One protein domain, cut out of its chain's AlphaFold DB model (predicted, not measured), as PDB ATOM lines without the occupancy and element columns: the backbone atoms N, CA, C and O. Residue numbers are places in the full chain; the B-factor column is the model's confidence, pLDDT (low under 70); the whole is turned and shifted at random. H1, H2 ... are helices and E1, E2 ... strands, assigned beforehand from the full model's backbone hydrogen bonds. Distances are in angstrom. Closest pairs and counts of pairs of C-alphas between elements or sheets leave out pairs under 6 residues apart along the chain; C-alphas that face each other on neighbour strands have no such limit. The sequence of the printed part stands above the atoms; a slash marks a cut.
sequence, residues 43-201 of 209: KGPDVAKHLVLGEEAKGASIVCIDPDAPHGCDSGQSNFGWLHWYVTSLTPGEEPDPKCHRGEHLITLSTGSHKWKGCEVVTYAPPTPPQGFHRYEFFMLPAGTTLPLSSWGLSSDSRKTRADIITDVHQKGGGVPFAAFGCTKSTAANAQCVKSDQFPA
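This is residues 43 to 201 of the 209 residues of the protein "Hypothetical protein" of Vitrella brassicaformis (UniProt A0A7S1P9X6). With little regular structure, this domain is one strongly twisted sheet, curled like part of a barrel, with long loops, H2 over one face and short H1 on the opposite face. Of 159 printed residues, 59 are in named elements, ordered H1 E1 E2 E3 E4 E5 H2 E6, class mixed; the sheet, E3 E4 E2 E1 E5 E6, is antiparallel. It is compact, radius of gyration of the C-alphas 15.6 A, spanning 47 by 32 by 26 A.

H1 is residues 44 to 48, from C-alpha 44 at (46.603, 160.050, 114.088); E1 61 to 66; E2 82 to 92, 28.2 A long; E3 105 to 109; E4 116 to 122; E5 133 to 141, 25.5 A; H2 162 to 171, 14.2 A; E6 179 to 184, to C-alpha 184 at (48.387, 159.459, 133.676).

Within hydrogen-bond range are N 107 and O 118, 2.9 A, in hairpin E3 and E4; N 119 and O 88, 2.8 A, for E4 and E2; N 64 and O 85, 2.8 A, in hairpin E1 and E2; N 63 and O 139, 3.0 A, for E1 and E5; N 136 and O 181, 2.7 A, for E5 and E6; and every O i to N i+4 pair in H1 and H2. E2 bends by 57 degrees at residue 89. H2, height over the sheet 9.4 A, runs along E1 at 14 degrees on the local plane. H1, height 6.3 A, is over none; its closest C-alphas to E3 are Ala 48 and Leu 109, 4.7 A.

The printed part has no cut; links H1 to E1, E1 to E2, E2 to E3 and E5 to H2 are long. Residues 151 and 153 to 159 have pLDDT under 70.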
ATOM      1  N   LYS A  43      50.574 161.035 116.813       95.81
ATOM      2  CA  LYS A  43      49.531 161.656 115.990       95.81
ATOM      3  C   LYS A  43      48.644 160.575 115.370       95.81
ATOM      4  O   LYS A  43      49.012 159.403 115.360       95.81
ATOM      5  N   GLY A  44      47.514 160.972 114.782       94.19
ATOM      6  CA  GLY A  44      46.603 160.050 114.088       94.19
ATOM      7  C   GLY A  44      47.310 159.088 113.121       94.19
ATOM      8  O   GLY A  44      47.152 157.879 113.278       94.19
ATOM      9  N   PRO A  45      48.183 159.568 112.209       95.12
ATOM     10  CA  PRO A  45      48.948 158.694 111.315       95.12
ATOM     11  C   PRO A  45      49.852 157.680 112.035       95.12
ATOM     12  O   PRO A  45      50.055 156.570 111.542       95.12
ATOM     13  N   ASP A  46      50.382 158.032 113.210       95.44
ATOM     14  CA  ASP A  46      51.206 157.126 114.011       95.44
ATOM     15  C   ASP A  46      50.392 156.022 114.673       95.44
ATOM     16  O   ASP A  46      50.911 154.926 114.835       95.44
ATOM     17  N   VAL A  47      49.139 156.276 115.047       96.31
ATOM     18  CA  VAL A  47      48.237 155.227 115.544       96.31
ATOM     19  C   VAL A  47      47.747 154.373 114.376       96.31
ATOM     20  O   VAL A  47      47.840 153.146 114.410       96.31
ATOM     21  N   ALA A  48      47.313 155.031 113.299       96.12
ATOM     22  CA  ALA A  48      46.789 154.418 112.087       96.12
ATOM     23  C   ALA A  48      47.734 153.365 111.495       96.12
ATOM     24  O   ALA A  48      47.284 152.275 111.148       96.12
ATOM     25  N   LYS A  49      49.046 153.640 111.421       94.75
ATOM     26  CA  LYS A  49      50.032 152.711 110.832       94.75
ATOM     27  C   LYS A  49      50.157 151.370 111.565       94.75
ATOM     28  O   LYS A  49      50.633 150.414 110.959       94.75
ATOM     29  N   HIS A  50      49.772 151.318 112.844       95.19
ATOM     30  CA  HIS A  50      49.862 150.125 113.688       95.19
ATOM     31  C   HIS A  50      48.548 149.358 113.805       95.19
ATOM     32  O   HIS A  50      48.540 148.280 114.392       95.19
ATOM     33  N   LEU A  51      47.449 149.890 113.280       95.50
ATOM     34  CA  LEU A  51      46.181 149.183 113.305       95.50
ATOM     35  C   LEU A  51      46.242 147.977 112.358       95.50
ATOM     36  O   LEU A  51      46.716 148.092 111.230       95.50
ATOM     37  N   VAL A  52      45.766 146.826 112.812       95.00
ATOM     38  CA  VAL A  52      45.592 145.625 111.991       95.00
ATOM     39  C   VAL A  52      44.097 145.402 111.847       95.00
ATOM     40  O   VAL A  52      43.424 145.144 112.842       95.00
ATOM     41  N   LEU A  53      43.587 145.528 110.623       95.00
ATOM     42  CA  LEU A  53      42.170 145.377 110.300       95.00
ATOM     43  C   LEU A  53      41.940 144.090 109.504       95.00
ATOM     44  O   LEU A  53      42.653 143.826 108.531       95.00
ATOM     45  N   GLY A  54      40.956 143.299 109.930       93.06
ATOM     46  CA  GLY A  54      40.478 142.119 109.208       93.06
ATOM     47  C   GLY A  54      39.421 142.479 108.163       93.06
ATOM     48  O   GLY A  54      38.834 143.555 108.213       93.06
ATOM     49  N   GLU A  55      39.127 141.564 107.237       92.56
ATOM     50  CA  GLU A  55      38.120 141.769 106.175       92.56
ATOM     51  C   GLU A  55      36.729 142.149 106.718       92.56
ATOM     52  O   GLU A  55      36.004 142.931 106.104       92.56
ATOM     53  N   GLU A  56      36.372 141.662 107.912       92.88
ATOM     54  CA  GLU A  56      35.118 142.009 108.598       92.88
ATOM     55  C   GLU A  56      35.013 143.504 108.952       92.88
ATOM     56  O   GLU A  56      33.914 144.006 109.177       92.88
ATOM     57  N   ALA A  57      36.125 144.248 108.957       95.44
ATOM     58  CA  ALA A  57      36.131 145.691 109.171       95.44
ATOM     59  C   ALA A  57      35.606 146.489 107.966       95.44
ATOM     60  O   ALA A  57      35.465 147.708 108.060       95.44
ATOM     61  N   LYS A  58      35.302 145.853 106.829       95.56
ATOM     62  CA  LYS A  58      34.775 146.556 105.656       95.56
ATOM     63  C   LYS A  58      33.453 147.267 105.968       95.56
ATOM     64  O   LYS A  58      32.482 146.677 106.429       95.56
ATOM     65  N   GLY A  59      33.420 148.562 105.681       95.38
ATOM     66  CA  GLY A  59      32.320 149.480 105.952       95.38
ATOM     67  C   GLY A  59      32.171 149.883 107.419       95.38
ATOM     68  O   GLY A  59      31.363 150.769 107.699       95.38
ATOM     69  N   ALA A  60      32.920 149.261 108.335       96.31
ATOM     70  CA  ALA A  60      32.869 149.522 109.768       96.31
ATOM     71  C   ALA A  60      33.404 150.919 110.119       96.31
ATOM     72  O   ALA A  60      33.851 151.680 109.252       96.31
ATOM     73  N   SER A  61      33.375 151.235 111.411       97.06
ATOM     74  CA  SER A  61      33.936 152.471 111.958       97.06
ATOM     75  C   SER A  61      34.843 152.180 113.155       97.06
ATOM     76  O   SER A  61      34.590 151.242 113.905       97.06
ATOM     77  N   ILE A  62      35.864 153.012 113.362       97.06
ATOM     78  CA  ILE A  62      36.732 153.010 114.548       97.06
ATOM     79  C   ILE A  62      36.353 154.200 115.416       97.06
ATOM     80  O   ILE A  62      36.243 155.321 114.915       97.06
ATOM     81  N   VAL A  63      36.217 153.975 116.719       96.38
ATOM     82  CA  VAL A  63      35.970 155.029 117.707       96.38
ATOM     83  C   VAL A  63      37.015 154.919 118.807       96.38
ATOM     84  O   VAL A  63      37.224 153.830 119.326       96.38
ATOM     85  N   CYS A  64      37.645 156.028 119.189       96.44
ATOM     86  CA  CYS A  64      38.465 156.116 120.396       96.44
ATOM     87  C   CYS A  64      37.805 157.070 121.388       96.44
ATOM     88  O   CYS A  64      37.629 158.246 121.065       96.44
ATOM     89  N   ILE A  65      37.493 156.600 122.593       94.44
ATOM     90  CA  ILE A  65      36.914 157.425 123.662       94.44
ATOM     91  C   ILE A  65      37.796 157.431 124.911       94.44
ATOM     92  O   ILE A  65      38.457 156.443 125.213       94.44
ATOM     93  N   ASP A  66      37.766 158.536 125.646       94.56
ATOM     94  CA  ASP A  66      38.250 158.648 127.020       94.56
ATOM     95  C   ASP A  66      37.041 158.796 127.953       94.56
ATOM     96  O   ASP A  66      36.460 159.881 128.036       94.56
ATOM     97  N   PRO A  67      36.591 157.718 128.618       92.00
ATOM     98  CA  PRO A  67      35.444 157.772 129.515       92.00
ATOM     99  C   PRO A  67      35.757 158.456 130.851       92.00
ATOM    100  O   PRO A  67      34.842 158.678 131.645       92.00
ATOM    101  N   ASP A  68      37.024 158.751 131.133       93.81
ATOM    102  CA  ASP A  68      37.493 159.204 132.438       93.81
ATOM    103  C   ASP A  68      37.857 160.695 132.446       93.81
ATOM    104  O   ASP A  68      38.368 161.209 133.440       93.81
ATOM    105  N   ALA A  69      37.559 161.425 131.372       91.75
ATOM    106  CA  ALA A  69      37.754 162.862 131.339       91.75
ATOM    107  C   ALA A  69      36.785 163.607 132.282       91.75
ATOM    108  O   ALA A  69      35.625 163.239 132.404       91.75
ATOM    109  N   PRO A  70      37.216 164.680 132.965       92.81
ATOM    110  CA  PRO A  70      38.564 165.219 133.012       92.81
ATOM    111  C   PRO A  70      39.355 164.713 134.228       92.81
ATOM    112  O   PRO A  70      40.498 165.128 134.392       92.81
ATOM    113  N   HIS A  71      38.758 163.935 135.135       93.75
ATOM    114  CA  HIS A  71      39.333 163.738 136.462       93.75
ATOM    115  C   HIS A  71      40.125 162.441 136.620       93.75
ATOM    116  O   HIS A  71      40.914 162.352 137.558       93.75
ATOM    117  N   GLY A  72      39.933 161.471 135.734       93.94
ATOM    118  CA  GLY A  72      40.467 160.123 135.848       93.94
ATOM    119  C   GLY A  72      39.537 159.188 136.628       93.94
ATOM    120  O   GLY A  72      38.682 159.628 137.407       93.94
ATOM    121  N   CYS A  73      39.692 157.880 136.417       92.69
ATOM    122  CA  CYS A  73      38.903 156.823 137.070       92.69
ATOM    123  C   CYS A  73      39.255 156.612 138.549       92.69
ATOM    124  O   CYS A  73      38.482 156.013 139.291       92.69
ATOM    125  N   ASP A  74      40.396 157.124 138.995       91.56
ATOM    126  CA  ASP A  74      40.918 157.016 140.359       91.56
ATOM    127  C   ASP A  74      40.595 158.238 141.240       91.56
ATOM    128  O   ASP A  74      40.969 158.280 142.409       91.56
ATOM    129  N   SER A  75      39.883 159.232 140.701       91.06
ATOM    130  CA  SER A  75      39.648 160.512 141.380       91.06
ATOM    131  C   SER A  75      38.454 160.542 142.336       91.06
ATOM    132  O   SER A  75      38.357 161.458 143.155       91.06
ATOM    133  N   GLY A  76      37.508 159.607 142.197       88.56
ATOM    134  CA  GLY A  76      36.208 159.659 142.878       88.56
ATOM    135  C   GLY A  76      35.291 160.809 142.428       88.56
ATOM    136  O   GLY A  76      34.244 161.016 143.037       88.56
ATOM    137  N   GLN A  77      35.668 161.562 141.386       91.00
ATOM    138  CA  GLN A  77      34.887 162.667 140.824       91.00
ATOM    139  C   GLN A  77      34.113 162.229 139.572       91.00
ATOM    140  O   GLN A  77      34.433 161.228 138.931       91.00
ATOM    141  N   SER A  78      33.077 162.992 139.219       90.00
ATOM    142  CA  SER A  78      32.228 162.708 138.059       90.00
ATOM    143  C   SER A  78      32.932 163.016 136.739       90.00
ATOM    144  O   SER A  78      33.339 164.149 136.514       90.00
ATOM    145  N   ASN A  79      32.977 162.042 135.831       89.50
ATOM    146  CA  ASN A  79      33.578 162.186 134.504       89.50
ATOM    147  C   ASN A  79      32.523 162.362 133.391       89.50
ATOM    148  O   ASN A  79      31.413 161.819 133.453       89.50
ATOM    149  N   PHE A  80      32.892 163.099 132.346       84.00
ATOM    150  CA  PHE A  80      32.207 163.191 131.061       84.00
ATOM    151  C   PHE A  80      33.086 162.521 129.998       84.00
ATOM    152  O   PHE A  80      34.295 162.719 129.973       84.00
ATOM    153  N   GLY A  81      32.509 161.687 129.134       87.25
ATOM    154  CA  GLY A  81      33.316 161.020 128.111       87.25
ATOM    155  C   GLY A  81      33.869 162.029 127.098       87.25
ATOM    156  O   GLY A  81      33.253 163.065 126.841       87.25
ATOM    157  N   TRP A  82      35.015 161.723 126.498       90.38
ATOM    158  CA  TRP A  82      35.633 162.529 125.449       90.38
ATOM    159  C   TRP A  82      35.919 161.688 124.206       90.38
ATOM    160  O   TRP A  82      36.493 160.607 124.298       90.38
ATOM    161  N   LEU A  83      35.548 162.183 123.025       92.44
ATOM    162  CA  LEU A  83      35.841 161.516 121.755       92.44
ATOM    163  C   LEU A  83      37.216 161.937 121.241       92.44
ATOM    164  O   LEU A  83      37.430 163.088 120.872       92.44
ATOM    165  N   HIS A  84      38.141 160.985 121.211       94.62
ATOM    166  CA  HIS A  84      39.509 161.193 120.747       94.62
ATOM    167  C   HIS A  84      39.669 160.967 119.251       94.62
ATOM    168  O   HIS A  84      40.518 161.606 118.644       94.62
ATOM    169  N   TRP A  85      38.902 160.052 118.657       96.94
ATOM    170  CA  TRP A  85      39.037 159.720 117.241       96.94
ATOM    171  C   TRP A  85      37.776 159.055 116.715       96.94
ATOM    172  O   TRP A  85      37.211 158.200 117.400       96.94
ATOM    173  N   TYR A  86      37.357 159.408 115.502       96.25
ATOM    174  CA  TYR A  86      36.252 158.732 114.833       96.25
ATOM    175  C   TYR A  86      36.510 158.622 113.336       96.25
ATOM    176  O   TYR A  86      36.608 159.633 112.635       96.25
ATOM    177  N   VAL A  87      36.597 157.387 112.853       96.94
ATOM    178  CA  VAL A  87      36.822 157.058 111.443       96.94
ATOM    179  C   VAL A  87      35.701 156.153 110.977       96.94
ATOM    180  O   VAL A  87      35.383 155.183 111.654       96.94
ATOM    181  N   THR A  88      35.118 156.445 109.823       97.12
ATOM    182  CA  THR A  88      34.012 155.674 109.249       97.12
ATOM    183  C   THR A  88      34.373 155.117 107.881       97.12
ATOM    184  O   THR A  88      35.413 155.454 107.308       97.12
ATOM    185  N   SER A  89      33.474 154.296 107.336       96.69
ATOM    186  CA  SER A  89      33.529 153.837 105.946       96.69
ATOM    187  C   SER A  89      34.854 153.152 105.612       96.69
ATOM    188  O   SER A  89      35.456 153.417 104.569       96.69
ATOM    189  N   LEU A  90      35.325 152.299 106.525       97.12
ATOM    190  CA  LEU A  90      36.575 151.570 106.352       97.12
ATOM    191  C   LEU A  90      36.533 150.723 105.083       97.12
ATOM    192  O   LEU A  90      35.570 150.001 104.840       97.12
ATOM    193  N   THR A  91      37.578 150.782 104.272       96.75
ATOM    194  CA  THR A  91      37.670 149.982 103.051       96.75
ATOM    195  C   THR A  91      39.095 149.483 102.830       96.75
ATOM    196  O   THR A  91      40.043 150.217 103.148       96.75
ATOM    197  N   PRO A  92      39.290 148.264 102.299       96.31
ATOM    198  CA  PRO A  92      40.609 147.794 101.904       96.31
ATOM    199  C   PRO A  92      41.291 148.736 100.902       96.31
ATOM    200  O   PRO A  92      40.658 149.408 100.088       96.31
ATOM    201  N   GLY A  93      42.619 148.787 100.950       91.81
ATOM    202  CA  GLY A  93      43.438 149.736 100.199       91.81
ATOM    203  C   GLY A  93      43.324 149.608  98.678       91.81
ATOM    204  O   GLY A  93      43.440 150.609  97.972       91.81
ATOM    205  N   GLU A  94      43.063 148.389  98.205       90.44
ATOM    206  CA  GLU A  94      42.894 148.046  96.787       90.44
ATOM    207  C   GLU A  94      41.490 148.382  96.253       90.44
ATOM    208  O   GLU A  94      41.258 148.369  95.044       90.44
ATOM    209  N   GLU A  95      40.539 148.694  97.136       92.62
ATOM    210  CA  GLU A  95      39.192 149.106  96.746       92.62
ATOM    211  C   GLU A  95      39.122 150.610  96.436       92.62
ATOM    212  O   GLU A  95      39.992 151.381  96.863       92.62
ATOM    213  N   PRO A  96      38.088 151.068  95.703       94.44
ATOM    214  CA  PRO A  96      37.854 152.491  95.499       94.44
ATOM    215  C   PRO A  96      37.798 153.259  96.821       94.44
ATOM    216  O   PRO A  96      37.316 152.746  97.833       94.44
ATOM    217  N   ASP A  97      38.274 154.502  96.800       94.50
ATOM    218  CA  ASP A  97      38.232 155.364  97.977       94.50
ATOM    219  C   ASP A  97      36.786 155.532  98.479       94.50
ATOM    220  O   ASP A  97      35.856 155.691  97.673       94.50
ATOM    221  N   PRO A  98      36.573 155.516  99.804       93.88
ATOM    222  CA  PRO A  98      35.261 155.762 100.366       93.88
ATOM    223  C   PRO A  98      34.838 157.205 100.073       93.88
ATOM    224  O   PRO A  98      35.649 158.133 100.026       93.88
ATOM    225  N   LYS A  99      33.534 157.410  99.874       95.69
ATOM    226  CA  LYS A  99      32.972 158.743  99.633       95.69
ATOM    227  C   LYS A  99      32.804 159.481 100.956       95.69
ATOM    228  O   LYS A  99      31.748 159.385 101.572       95.69
ATOM    229  N   CYS A 100      33.826 160.222 101.363       96.19
ATOM    230  CA  CYS A 100      33.763 161.027 102.578       96.19
ATOM    231  C   CYS A 100      32.803 162.211 102.422       96.19
ATOM    232  O   CYS A 100      32.719 162.840 101.358       96.19
ATOM    233  N   HIS A 101      32.058 162.511 103.483       93.81
ATOM    234  CA  HIS A 101      31.150 163.646 103.517       93.81
ATOM    235  C   HIS A 101      31.914 164.970 103.646       93.81
ATOM    236  O   HIS A 101      33.118 165.032 103.897       93.81
ATOM    237  N   ARG A 102      31.199 166.082 103.447       91.81
ATOM    238  CA  ARG A 102      31.790 167.420 103.539       91.81
ATOM    239  C   ARG A 102      32.343 167.663 104.947       91.81
ATOM    240  O   ARG A 102      31.579 167.660 105.905       91.81
ATOM    241  N   GLY A 103      33.635 167.977 105.029       89.25
ATOM    242  CA  GLY A 103      34.333 168.251 106.290       89.25
ATOM    243  C   GLY A 103      35.048 167.038 106.885       89.25
ATOM    244  O   GLY A 103      35.794 167.209 107.838       89.25
ATOM    245  N   GLU A 104      34.864 165.850 106.310       94.06
ATOM    246  CA  GLU A 104      35.627 164.651 106.657       94.06
ATOM    247  C   GLU A 104      36.909 164.565 105.819       94.06
ATOM    248  O   GLU A 104      36.994 165.114 104.712       94.06
ATOM    249  N   HIS A 105      37.902 163.836 106.324       96.00
ATOM    250  CA  HIS A 105      39.188 163.657 105.655       96.00
ATOM    251  C   HIS A 105      39.420 162.195 105.286       96.00
ATOM    252  O   HIS A 105      39.356 161.314 106.138       96.00
ATOM    253  N   LEU A 106      39.738 161.922 104.017       96.75
ATOM    254  CA  LEU A 106      40.220 160.601 103.626       96.75
ATOM    255  C   LEU A 106      41.582 160.356 104.286       96.75
ATOM    256  O   LEU A 106      42.532 161.104 104.047       96.75
ATOM    257  N   ILE A 107      41.683 159.295 105.080       96.44
ATOM    258  CA  ILE A 107      42.931 158.868 105.712       96.44
ATOM    259  C   ILE A 107      43.311 157.460 105.263       96.44
ATOM    260  O   ILE A 107      42.456 156.623 104.966       96.44
ATOM    261  N   THR A 108      44.614 157.190 105.231       95.75
ATOM    262  CA  THR A 108      45.142 155.830 105.094       95.75
ATOM    263  C   THR A 108      45.376 155.251 106.481       95.75
ATOM    264  O   THR A 108      46.069 155.843 107.310       95.75
ATOM    265  N   LEU A 109      44.789 154.089 106.717       94.12
ATOM    266  CA  LEU A 109      44.989 153.254 107.889       94.12
ATOM    267  C   LEU A 109      45.895 152.099 107.499       94.12
ATOM    268  O   LEU A 109      45.857 151.665 106.349       94.12
ATOM    269  N   SER A 110      46.669 151.619 108.472       80.25
ATOM    270  CA  SER A 110      47.603 150.503 108.350       80.25
ATOM    271  C   SER A 110      48.653 150.673 107.236       80.25
ATOM    272  O   SER A 110      48.523 151.440 106.283       80.25
ATOM    273  N   THR A 111      49.806 150.031 107.394       70.38
ATOM    274  CA  THR A 111      50.910 150.153 106.427       70.38
ATOM    275  C   THR A 111      51.404 148.780 105.993       70.38
ATOM    276  O   THR A 111      51.156 147.779 106.660       70.38
ATOM    277  N   GLY A 112      52.075 148.716 104.840       74.62
ATOM    278  CA  GLY A 112      52.555 147.460 104.256       74.62
ATOM    279  C   GLY A 112      51.559 146.831 103.281       74.62
ATOM    280  O   GLY A 112      50.966 147.539 102.467       74.62
ATOM    281  N   SER A 113      51.417 145.504 103.331       76.06
ATOM    282  CA  SER A 113      50.559 144.709 102.435       76.06
ATOM    283  C   SER A 113      49.067 144.789 102.762       76.06
ATOM    284  O   SER A 113      48.243 144.417 101.938       76.06
ATOM    285  N   HIS A 114      48.714 145.285 103.947       82.19
ATOM    286  CA  HIS A 114      47.333 145.413 104.406       82.19
ATOM    287  C   HIS A 114      47.002 146.889 104.560       82.19
ATOM    288  O   HIS A 114      46.906 147.382 105.677       82.19
ATOM    289  N   LYS A 115      46.912 147.626 103.451       93.12
ATOM    290  CA  LYS A 115      46.486 149.032 103.489       93.12
ATOM    291  C   LYS A 115      44.979 149.095 103.660       93.12
ATOM    292  O   LYS A 115      44.265 148.309 103.046       93.12
ATOM    293  N   TRP A 116      44.513 150.055 104.436       96.88
ATOM    294  CA  TRP A 116      43.108 150.382 104.598       96.88
ATOM    295  C   TRP A 116      42.909 151.883 104.405       96.88
ATOM    296  O   TRP A 116      43.838 152.687 104.486       96.88
ATOM    297  N   LYS A 117      41.680 152.276 104.111       96.81
ATOM    298  CA  LYS A 117      41.263 153.665 103.947       96.81
ATOM    299  C   LYS A 117      39.998 153.904 104.755       96.81
ATOM    300  O   LYS A 117      39.253 152.965 105.015       96.81
ATOM    301  N   GLY A 118      39.756 155.148 105.145       97.12
ATOM    302  CA  GLY A 118      38.546 155.536 105.862       97.12
ATOM    303  C   GLY A 118      38.327 157.042 105.844       97.12
ATOM    304  O   GLY A 118      39.223 157.804 105.479       97.12
ATOM    305  N   CYS A 119      37.134 157.460 106.243       97.50
ATOM    306  CA  CYS A 119      36.756 158.860 106.370       97.50
ATOM    307  C   CYS A 119      36.877 159.287 107.831       97.50
ATOM    308  O   CYS A 119      36.092 158.868 108.683       97.50
ATOM    309  N   GLU A 120      37.891 160.088 108.137       96.88
ATOM    310  CA  GLU A 120      38.095 160.682 109.451       96.88
ATOM    311  C   GLU A 120      37.075 161.803 109.664       96.88
ATOM    312  O   GLU A 120      37.125 162.847 109.011       96.88
ATOM    313  N   VAL A 121      36.138 161.553 110.576       94.88
ATOM    314  CA  VAL A 121      35.065 162.480 110.954       94.88
ATOM    315  C   VAL A 121      35.492 163.343 112.137       94.88
ATOM    316  O   VAL A 121      35.160 164.523 112.206       94.88
ATOM    317  N   VAL A 122      36.241 162.753 113.072       93.06
ATOM    318  CA  VAL A 122      36.873 163.468 114.184       93.06
ATOM    319  C   VAL A 122      38.351 163.148 114.162       93.06
ATOM    320  O   VAL A 122      38.725 161.988 114.332       93.06
ATOM    321  N   THR A 123      39.175 164.177 113.962       95.44
ATOM    322  CA  THR A 123      40.630 164.042 113.928       95.44
ATOM    323  C   THR A 123      41.181 163.548 115.249       95.44
ATOM    324  O   THR A 123      40.772 164.004 116.316       95.44
ATOM    325  N   TYR A 124      42.135 162.620 115.159       96.62
ATOM    326  CA  TYR A 124      42.764 162.021 116.325       96.62
ATOM    327  C   TYR A 124      43.385 163.078 117.255       96.62
ATOM    328  O   TYR A 124      44.309 163.800 116.865       96.62
ATOM    329  N   ALA A 125      42.933 163.102 118.506       95.25
ATOM    330  CA  ALA A 125      43.538 163.854 119.595       95.25
ATOM    331  C   ALA A 125      44.371 162.912 120.486       95.25
ATOM    332  O   ALA A 125      43.835 161.913 120.973       95.25
ATOM    333  N   PRO A 126      45.660 163.196 120.748       95.88
ATOM    334  CA  PRO A 126      46.476 162.347 121.611       95.88
ATOM    335  C   PRO A 126      46.028 162.378 123.081       95.88
ATOM    336  O   PRO A 126      45.391 163.340 123.514       95.88
ATOM    337  N   PRO A 127      46.418 161.371 123.886       95.69
ATOM    338  CA  PRO A 127      46.221 161.382 125.329       95.69
ATOM    339  C   PRO A 127      46.845 162.598 126.018       95.69
ATOM    340  O   PRO A 127      48.069 162.742 126.094       95.69
ATOM    341  N   THR A 128      46.004 163.446 126.603       94.69
ATOM    342  CA  THR A 128      46.428 164.606 127.401       94.69
ATOM    343  C   THR A 128      45.656 164.685 128.722       94.69
ATOM    344  O   THR A 128      44.989 165.689 128.978       94.69
ATOM    345  N   PRO A 129      45.721 163.644 129.575       93.75
ATOM    346  CA  PRO A 129      44.973 163.632 130.827       93.75
ATOM    347  C   PRO A 129      45.461 164.770 131.742       93.75
ATOM    348  O   PRO A 129      46.672 164.869 132.002       93.75
ATOM    349  N   PRO A 130      44.568 165.658 132.219       93.06
ATOM    350  CA  PRO A 130      44.967 166.800 133.036       93.06
ATOM    351  C   PRO A 130      45.283 166.401 134.488       93.06
ATOM    352  O   PRO A 130      46.083 167.083 135.144       93.06
ATOM    353  N   GLN A 131      44.698 165.300 134.970       93.94
ATOM    354  CA  GLN A 131      44.905 164.691 136.287       93.94
ATOM    355  C   GLN A 131      44.445 163.222 136.280       93.94
ATOM    356  O   GLN A 131      43.815 162.804 135.325       93.94
ATOM    357  N   GLY A 132      44.771 162.451 137.322       93.31
ATOM    358  CA  GLY A 132      44.315 161.062 137.466       93.31
ATOM    359  C   GLY A 132      44.805 160.100 136.375       93.31
ATOM    360  O   GLY A 132      45.687 160.423 135.566       93.31
ATOM    361  N   PHE A 133      44.240 158.896 136.392       95.25
ATOM    362  CA  PHE A 133      44.425 157.855 135.384       95.25
ATOM    363  C   PHE A 133      43.247 157.855 134.406       95.25
ATOM    364  O   PHE A 133      42.097 157.749 134.824       95.25
ATOM    365  N   HIS A 134      43.524 157.961 133.109       96.06
ATOM    366  CA  HIS A 134      42.512 157.980 132.054       96.06
ATOM    367  C   HIS A 134      42.659 156.781 131.133       96.06
ATOM    368  O   HIS A 134      43.777 156.450 130.728       96.06
ATOM    369  N   ARG A 135      41.536 156.160 130.773       96.25
ATOM    370  CA  ARG A 135      41.490 155.071 129.798       96.25
ATOM    371  C   ARG A 135      41.183 155.621 128.412       96.25
ATOM    372  O   ARG A 135      40.395 156.534 128.270       96.25
ATOM    373  N   TYR A 136      41.799 155.047 127.394       96.38
ATOM    374  CA  TYR A 136      41.594 155.356 125.985       96.38
ATOM    375  C   TYR A 136      41.159 154.069 125.314       96.38
ATOM    376  O   TYR A 136      41.963 153.150 125.136       96.38
ATOM    377  N   GLU A 137      39.871 153.986 125.027       95.75
ATOM    378  CA  GLU A 137      39.185 152.767 124.630       95.75
ATOM    379  C   GLU A 137      38.860 152.831 123.143       95.75
ATOM    380  O   GLU A 137      38.186 153.756 122.685       95.75
ATOM    381  N   PHE A 138      39.357 151.849 122.394       96.62
ATOM    382  CA  PHE A 138      39.155 151.733 120.959       96.62
ATOM    383  C   PHE A 138      38.085 150.682 120.668       96.62
ATOM    384  O   PHE A 138      38.229 149.516 121.036       96.62
ATOM    385  N   PHE A 139      37.027 151.092 119.978       95.75
ATOM    386  CA  PHE A 139      35.890 150.259 119.595       95.75
ATOM    387  C   PHE A 139      35.794 150.132 118.079       95.75
ATOM    388  O   PHE A 139      36.175 151.048 117.343       95.75
ATOM    389  N   MET A 140      35.215 149.017 117.632       95.81
ATOM    390  CA  MET A 140      34.741 148.840 116.263       95.81
ATOM    391  C   MET A 140      33.224 148.935 116.257       95.81
ATOM    392  O   MET A 140      32.567 148.256 117.038       95.81
ATOM    393  N   LEU A 141      32.661 149.758 115.377       94.75
ATOM    394  CA  LEU A 141      31.219 149.801 115.145       94.75
ATOM    395  C   LEU A 141      30.872 149.078 113.837       94.75
ATOM    396  O   LEU A 141      31.614 149.228 112.863       94.75
ATOM    397  N   PRO A 142      29.736 148.360 113.770       94.44
ATOM    398  CA  PRO A 142      29.267 147.717 112.548       94.44
ATOM    399  C   PRO A 142      29.111 148.688 111.374       94.44
ATOM    400  O   PRO A 142      28.894 149.890 111.553       94.44
ATOM    401  N   ALA A 143      29.153 148.150 110.157       93.44
ATOM    402  CA  ALA A 143      29.001 148.950 108.949       93.44
ATOM    403  C   ALA A 143      27.672 149.724 108.896       93.44
ATOM    404  O   ALA A 143      26.626 149.233 109.316       93.44
ATOM    405  N   GLY A 144      27.720 150.951 108.367       90.31
ATOM    406  CA  GLY A 144      26.553 151.842 108.277       90.31
ATOM    407  C   GLY A 144      26.156 152.511 109.598       90.31
ATOM    408  O   GLY A 144      25.168 153.246 109.647       90.31
ATOM    409  N   THR A 145      26.920 152.292 110.667       91.62
ATOM    410  CA  THR A 145      26.666 152.912 111.963       91.62
ATOM    411  C   THR A 145      27.087 154.374 111.975       91.62
ATOM    412  O   THR A 145      28.218 154.718 111.631       91.62
ATOM    413  N   THR A 146      26.192 155.233 112.461       88.19
ATOM    414  CA  THR A 146      26.473 156.644 112.732       88.19
ATOM    415  C   THR A 146      26.300 156.958 114.215       88.19
ATOM    416  O   THR A 146      25.308 156.582 114.851       88.19
ATOM    417  N   LEU A 147      27.287 157.659 114.772       87.94
ATOM    418  CA  LEU A 147      27.209 158.231 116.111       87.94
ATOM    419  C   LEU A 147      26.551 159.619 116.061       87.94
ATOM    420  O   LEU A 147      26.806 160.386 115.129       87.94
ATOM    421  N   PRO A 148      25.724 159.982 117.057       86.00
ATOM    422  CA  PRO A 148      25.069 161.284 117.111       86.00
ATOM    423  C   PRO A 148      26.044 162.373 117.596       86.00
ATOM    424  O   PRO A 148      25.870 162.926 118.682       86.00
ATOM    425  N   LEU A 149      27.070 162.696 116.800       82.12
ATOM    426  CA  LEU A 149      28.183 163.580 117.193       82.12
ATOM    427  C   LEU A 149      27.743 164.963 117.690       82.12
ATOM    428  O   LEU A 149      28.376 165.527 118.580       82.12
ATOM    429  N   SER A 150      26.638 165.498 117.164       76.69
ATOM    430  CA  SER A 150      26.059 166.765 117.632       76.69
ATOM    431  C   SER A 150      25.703 166.741 119.122       76.69
ATOM    432  O   SER A 150      25.769 167.769 119.789       76.69
ATOM    433  N   SER A 151      25.364 165.564 119.652       69.00
ATOM    434  CA  SER A 151      25.037 165.354 121.061       69.00
ATOM    435  C   SER A 151      26.245 165.018 121.935       69.00
ATOM    436  O   SER A 151      26.083 164.912 123.141       69.00
ATOM    437  N   TRP A 152      27.433 164.820 121.358       71.81
ATOM    438  CA  TRP A 152      28.642 164.446 122.105       71.81
ATOM    439  C   TRP A 152      29.462 165.652 122.564       71.81
ATOM    440  O   TRP A 152      30.414 165.485 123.319       71.81
ATOM    441  N   GLY A 153      29.094 166.854 122.122       53.88
ATOM    442  CA  GLY A 153      29.738 168.084 122.559       53.88
ATOM    443  C   GLY A 153      31.218 168.131 122.254       53.88
ATOM    444  O   GLY A 153      32.050 168.242 123.147       53.88
ATOM    445  N   LEU A 154      31.538 168.166 120.957       61.47
ATOM    446  CA  LEU A 154      32.850 168.633 120.500       61.47
ATOM    447  C   LEU A 154      33.132 170.087 120.957       61.47
ATOM    448  O   LEU A 154      34.268 170.549 120.874       61.47
ATOM    449  N   SER A 155      32.109 170.805 121.445       58.31
ATOM    450  CA  SER A 155      32.209 172.076 122.163       58.31
ATOM    451  C   SER A 155      31.982 171.897 123.672       58.31
ATOM    452  O   SER A 155      31.333 170.958 124.130       58.31
ATOM    453  N   SER A 156      32.496 172.838 124.468       53.72
ATOM    454  CA  SER A 156      32.490 172.794 125.937       53.72
ATOM    455  C   SER A 156      31.116 172.637 126.594       53.72
ATOM    456  O   SER A 156      31.083 172.222 127.755       53.72
ATOM    457  N   ASP A 157      30.030 172.933 125.878       54.00
ATOM    458  CA  ASP A 157      28.705 173.214 126.443       54.00
ATOM    459  C   ASP A 157      27.698 172.058 126.269       54.00
ATOM    460  O   ASP A 157      26.586 172.131 126.786       54.00
ATOM    461  N   SER A 158      28.068 170.973 125.576       57.31
ATOM    462  CA  SER A 158      27.188 169.815 125.325       57.31
ATOM    463  C   SER A 158      27.845 168.469 125.642       57.31
ATOM    464  O   SER A 158      27.644 167.474 124.946       57.31
ATOM    465  N   ARG A 159      28.646 168.426 126.713       65.56
ATOM    466  CA  ARG A 159      29.377 167.217 127.115       65.56
ATOM    467  C   ARG A 159      28.419 166.158 127.656       65.56
ATOM    468  O   ARG A 159      27.734 166.380 128.654       65.56
ATOM    469  N   LYS A 160      28.415 164.994 127.015       71.69
ATOM    470  CA  LYS A 160      27.738 163.791 127.508       71.69
ATOM    471  C   LYS A 160      28.455 163.213 128.718       71.69
ATOM    472  O   LYS A 160      29.681 163.277 128.815       71.69
ATOM    473  N   THR A 161      27.707 162.599 129.630       76.31
ATOM    474  CA  THR A 161      28.334 161.869 130.736       76.31
ATOM    475  C   THR A 161      29.114 160.667 130.197       76.31
ATOM    476  O   THR A 161      28.880 160.202 129.076       76.31
ATOM    477  N   ARG A 162      30.031 160.119 131.006       73.50
ATOM    478  CA  ARG A 162      30.695 158.839 130.704       73.50
ATOM    479  C   ARG A 162      29.689 157.756 130.290       73.50
ATOM    480  O   ARG A 162      29.932 157.023 129.333       73.50
ATOM    481  N   ALA A 163      28.583 157.652 131.027       75.44
ATOM    482  CA  ALA A 163      27.575 156.625 130.806       75.44
ATOM    483  C   ALA A 163      26.899 156.782 129.440       75.44
ATOM    484  O   ALA A 163      26.694 155.781 128.758       75.44
ATOM    485  N   ASP A 164      26.621 158.012 129.007       81.81
ATOM    486  CA  ASP A 164      25.911 158.263 127.750       81.81
ATOM    487  C   ASP A 164      26.753 157.893 126.524       81.81
ATOM    488  O   ASP A 164      26.238 157.287 125.590       81.81
ATOM    489  N   ILE A 165      28.050 158.218 126.521       79.50
ATOM    490  CA  ILE A 165      28.942 157.902 125.391       79.50
ATOM    491  C   ILE A 165      29.145 156.391 125.252       79.50
ATOM    492  O   ILE A 165      29.027 155.853 124.152       79.50
ATOM    493  N   ILE A 166      29.405 155.696 126.363       82.62
ATOM    494  CA  ILE A 166      29.545 154.234 126.352       82.62
ATOM    495  C   ILE A 166      28.221 153.586 125.935       82.62
ATOM    496  O   ILE A 166      28.210 152.675 125.109       82.62
ATOM    497  N   THR A 167      27.098 154.086 126.460       85.69
ATOM    498  CA  THR A 167      25.762 153.600 126.097       85.69
ATOM    499  C   THR A 167      25.500 153.779 124.609       85.69
ATOM    500  O   THR A 167      25.066 152.825 123.973       85.69
ATOM    501  N   ASP A 168      25.814 154.938 124.029       88.00
ATOM    502  CA  ASP A 168      25.676 155.168 122.591       88.00
ATOM    503  C   ASP A 168      26.512 154.159 121.786       88.00
ATOM    504  O   ASP A 168      25.991 153.524 120.873       88.00
ATOM    505  N   VAL A 169      27.790 153.962 122.130       89.31
ATOM    506  CA  VAL A 169      28.672 152.999 121.441       89.31
ATOM    507  C   VAL A 169      28.111 151.577 121.534       89.31
ATOM    508  O   VAL A 169      27.999 150.886 120.519       89.31
ATOM    509  N   HIS A 170      27.692 151.146 122.723       88.00
ATOM    510  CA  HIS A 170      27.134 149.811 122.940       88.00
ATOM    511  C   HIS A 170      25.788 149.615 122.229       88.00
ATOM    512  O   HIS A 170      25.595 148.599 121.563       88.00
ATOM    513  N   GLN A 171      24.875 150.588 122.302       89.12
ATOM    514  CA  GLN A 171      23.581 150.554 121.601       89.12
ATOM    515  C   GLN A 171      23.744 150.501 120.081       89.12
ATOM    516  O   GLN A 171      22.858 150.029 119.370       89.12
ATOM    517  N   LYS A 172      24.880 150.983 119.579       89.81
ATOM    518  CA  LYS A 172      25.261 150.917 118.173       89.81
ATOM    519  C   LYS A 172      26.054 149.658 117.808       89.81
ATOM    520  O   LYS A 172      26.513 149.547 116.680       89.81
ATOM    521  N   GLY A 173      26.179 148.700 118.726       87.81
ATOM    522  CA  GLY A 173      26.812 147.405 118.475       87.81
ATOM    523  C   GLY A 173      28.327 147.387 118.669       87.81
ATOM    524  O   GLY A 173      28.964 146.448 118.209       87.81
ATOM    525  N   GLY A 174      28.907 148.387 119.341       84.06
ATOM    526  CA  GLY A 174      30.354 148.471 119.564       84.06
ATOM    527  C   GLY A 174      30.948 147.392 120.471       84.06
ATOM    528  O   GLY A 174      32.152 147.164 120.434       84.06
ATOM    529  N   GLY A 175      30.116 146.712 121.268       88.00
ATOM    530  CA  GLY A 175      30.561 145.639 122.160       88.00
ATOM    531  C   GLY A 175      31.667 146.080 123.126       88.00
ATOM    532  O   GLY A 175      31.648 147.194 123.639       88.00
ATOM    533  N   VAL A 176      32.623 145.185 123.383       89.38
ATOM    534  CA  VAL A 176      33.816 145.436 124.211       89.38
ATOM    535  C   VAL A 176      34.886 146.137 123.360       89.38
ATOM    536  O   VAL A 176      35.033 145.781 122.188       89.38
ATOM    537  N   PRO A 177      35.667 147.090 123.909       93.31
ATOM    538  CA  PRO A 177      36.757 147.699 123.156       93.31
ATOM    539  C   PRO A 177      37.778 146.639 122.718       93.31
ATOM    540  O   PRO A 177      38.201 145.802 123.516       93.31
ATOM    541  N   PHE A 178      38.222 146.696 121.460       93.94
ATOM    542  CA  PHE A 178      39.250 145.784 120.944       93.94
ATOM    543  C   PHE A 178      40.645 146.114 121.497       93.94
ATOM    544  O   PHE A 178      41.548 145.276 121.471       93.94
ATOM    545  N   ALA A 179      40.836 147.339 121.994       94.81
ATOM    546  CA  ALA A 179      42.036 147.752 122.704       94.81
ATOM    547  C   ALA A 179      41.726 148.854 123.718       94.81
ATOM    548  O   ALA A 179      40.891 149.724 123.474       94.81
ATOM    549  N   ALA A 180      42.452 148.851 124.832       95.69
ATOM    550  CA  ALA A 180      42.390 149.916 125.817       95.69
ATOM    551  C   ALA A 180      43.781 150.231 126.370       95.69
ATOM    552  O   ALA A 180      44.568 149.329 126.678       95.69
ATOM    553  N   PHE A 181      44.066 151.524 126.505       96.62
ATOM    554  CA  PHE A 181      45.321 152.047 127.041       96.62
ATOM    555  C   PHE A 181      45.041 153.007 128.187       96.62
ATOM    556  O   PHE A 181      44.035 153.701 128.179       96.62
ATOM    557  N   GLY A 182      45.930 153.063 129.164       95.94
ATOM    558  CA  GLY A 182      45.785 153.864 130.362       95.94
ATOM    559  C   GLY A 182      46.921 154.862 130.481       95.94
ATOM    560  O   GLY A 182      48.089 154.476 130.455       95.94
ATOM    561  N   CYS A 183      46.608 156.144 130.597       96.06
ATOM    562  CA  CYS A 183      47.612 157.197 130.683       96.06
ATOM    563  C   CYS A 183      47.366 158.054 131.926       96.06
ATOM    564  O   CYS A 183      46.231 158.388 132.253       96.06
ATOM    565  N   THR A 184      48.441 158.477 132.585       94.50
ATOM    566  CA  THR A 184      48.387 159.459 133.676       94.50
ATOM    567  C   THR A 184      48.908 160.809 133.217       94.50
ATOM    568  O   THR A 184      49.536 160.937 132.157       94.50
ATOM    569  N   LYS A 185      48.695 161.854 134.021       90.56
ATOM    570  CA  LYS A 185      49.387 163.132 133.824       90.56
ATOM    571  C   LYS A 185      50.906 162.918 133.859       90.56
ATOM    572  O   LYS A 185      51.457 162.309 134.763       90.56
ATOM    573  N   SER A 186      51.584 163.447 132.852       84.06
ATOM    574  CA  SER A 186      53.035 163.384 132.687       84.06
ATOM    575  C   SER A 186      53.430 164.488 131.725       84.06
ATOM    576  O   SER A 186      52.719 164.708 130.739       84.06
ATOM    577  N   THR A 187      54.526 165.172 132.033       80.56
ATOM    578  CA  THR A 187      55.132 166.212 131.192       80.56
ATOM    579  C   THR A 187      56.009 165.625 130.088       80.56
ATOM    580  O   THR A 187      56.341 166.325 129.135       80.56
ATOM    581  N   ALA A 188      56.370 164.341 130.176       80.94
ATOM    582  CA  ALA A 188      57.125 163.661 129.135       80.94
ATOM    583  C   ALA A 188      56.204 163.327 127.953       80.94
ATOM    584  O   ALA A 188      55.288 162.515 128.075       80.94
ATOM    585  N   ALA A 189      56.480 163.917 126.788       75.75
ATOM    586  CA  ALA A 189      55.717 163.667 125.562       75.75
ATOM    587  C   ALA A 189      55.739 162.179 125.145       75.75
ATOM    588  O   ALA A 189      54.743 161.646 124.666       75.75
ATOM    589  N   ASN A 190      56.850 161.486 125.410       80.81
ATOM    590  CA  ASN A 190      57.030 160.064 125.094       80.81
ATOM    591  C   ASN A 190      56.622 159.127 126.242       80.81
ATOM    592  O   ASN A 190      56.983 157.952 126.222       80.81
ATOM    593  N   ALA A 191      55.911 159.630 127.260       86.12
ATOM    594  CA  ALA A 191      55.381 158.776 128.314       86.12
ATOM    595  C   ALA A 191      54.447 157.730 127.690       86.12
ATOM    596  O   ALA A 191      53.451 158.077 127.045       86.12
ATOM    597  N   GLN A 192      54.813 156.461 127.859       89.19
ATOM    598  CA  GLN A 192      54.018 155.339 127.391       89.19
ATOM    599  C   GLN A 192      52.802 155.170 128.290       89.19
ATOM    600  O   GLN A 192      52.902 155.210 129.518       89.19
ATOM    601  N   CYS A 193      51.656 154.975 127.658       93.25
ATOM    602  CA  CYS A 193      50.462 154.514 128.332       93.25
ATOM    603  C   CYS A 193      50.575 153.009 128.590       93.25
ATOM    604  O   CYS A 193      51.180 152.269 127.806       93.25
ATOM    605  N   VAL A 194      49.988 152.557 129.690       91.31
ATOM    606  CA  VAL A 194      49.942 151.142 130.063       91.31
ATOM    607  C   VAL A 194      48.780 150.442 129.361       91.31
ATOM    608  O   VAL A 194      47.828 151.093 128.934       91.31
ATOM    609  N   LYS A 195      48.842 149.119 129.211       89.00
ATOM    610  CA  LYS A 195      47.733 148.325 128.655       89.00
ATOM    611  C   LYS A 195      46.707 147.973 129.742       89.00
ATOM    612  O   LYS A 195      46.950 148.197 130.926       89.00
ATOM    613  N   SER A 196      45.542 147.471 129.329       83.88
ATOM    614  CA  SER A 196      44.384 147.205 130.203       83.88
ATOM    615  C   SER A 196      44.642 146.243 131.361       83.88
ATOM    616  O   SER A 196      44.085 146.421 132.442       83.88
ATOM    617  N   ASP A 197      45.523 145.268 131.169       83.19
ATOM    618  CA  ASP A 197      45.971 144.316 132.188       83.19
ATOM    619  C   ASP A 197      46.741 144.975 133.346       83.19
ATOM    620  O   ASP A 197      46.916 144.374 134.404       83.19
ATOM    621  N   GLN A 198      47.168 146.225 133.167       85.56
ATOM    622  CA  GLN A 198      47.931 147.010 134.138       85.56
ATOM    623  C   GLN A 198      47.115 148.170 134.723       85.56
ATOM    624  O   GLN A 198      47.675 149.071 135.350       85.56
ATOM    625  N   PHE A 199      45.795 148.191 134.510       90.94
ATOM    626  CA  PHE A 199      44.950 149.252 135.051       90.94
ATOM    627  C   PHE A 199      44.862 149.170 136.585       90.94
ATOM    628  O   PHE A 199      44.709 148.072 137.136       90.94
ATOM    629  N   PRO A 200      44.905 150.320 137.291       87.88
ATOM    630  CA  PRO A 200      44.604 150.380 138.718       87.88
ATOM    631  C   PRO A 200      43.237 149.758 139.018       87.88
ATOM    632  O   PRO A 200      42.334 149.839 138.190       87.88
ATOM    633  N   ALA A 201      43.050 149.194 140.214       85.94
ATOM    634  CA  ALA A 201      41.816 148.485 140.576       85.94
ATOM    635  C   ALA A 201      40.532 149.307 140.327       85.94
ATOM    636  O   ALA A 201      39.559 148.775 139.803       85.94
TER     637      ALA A 201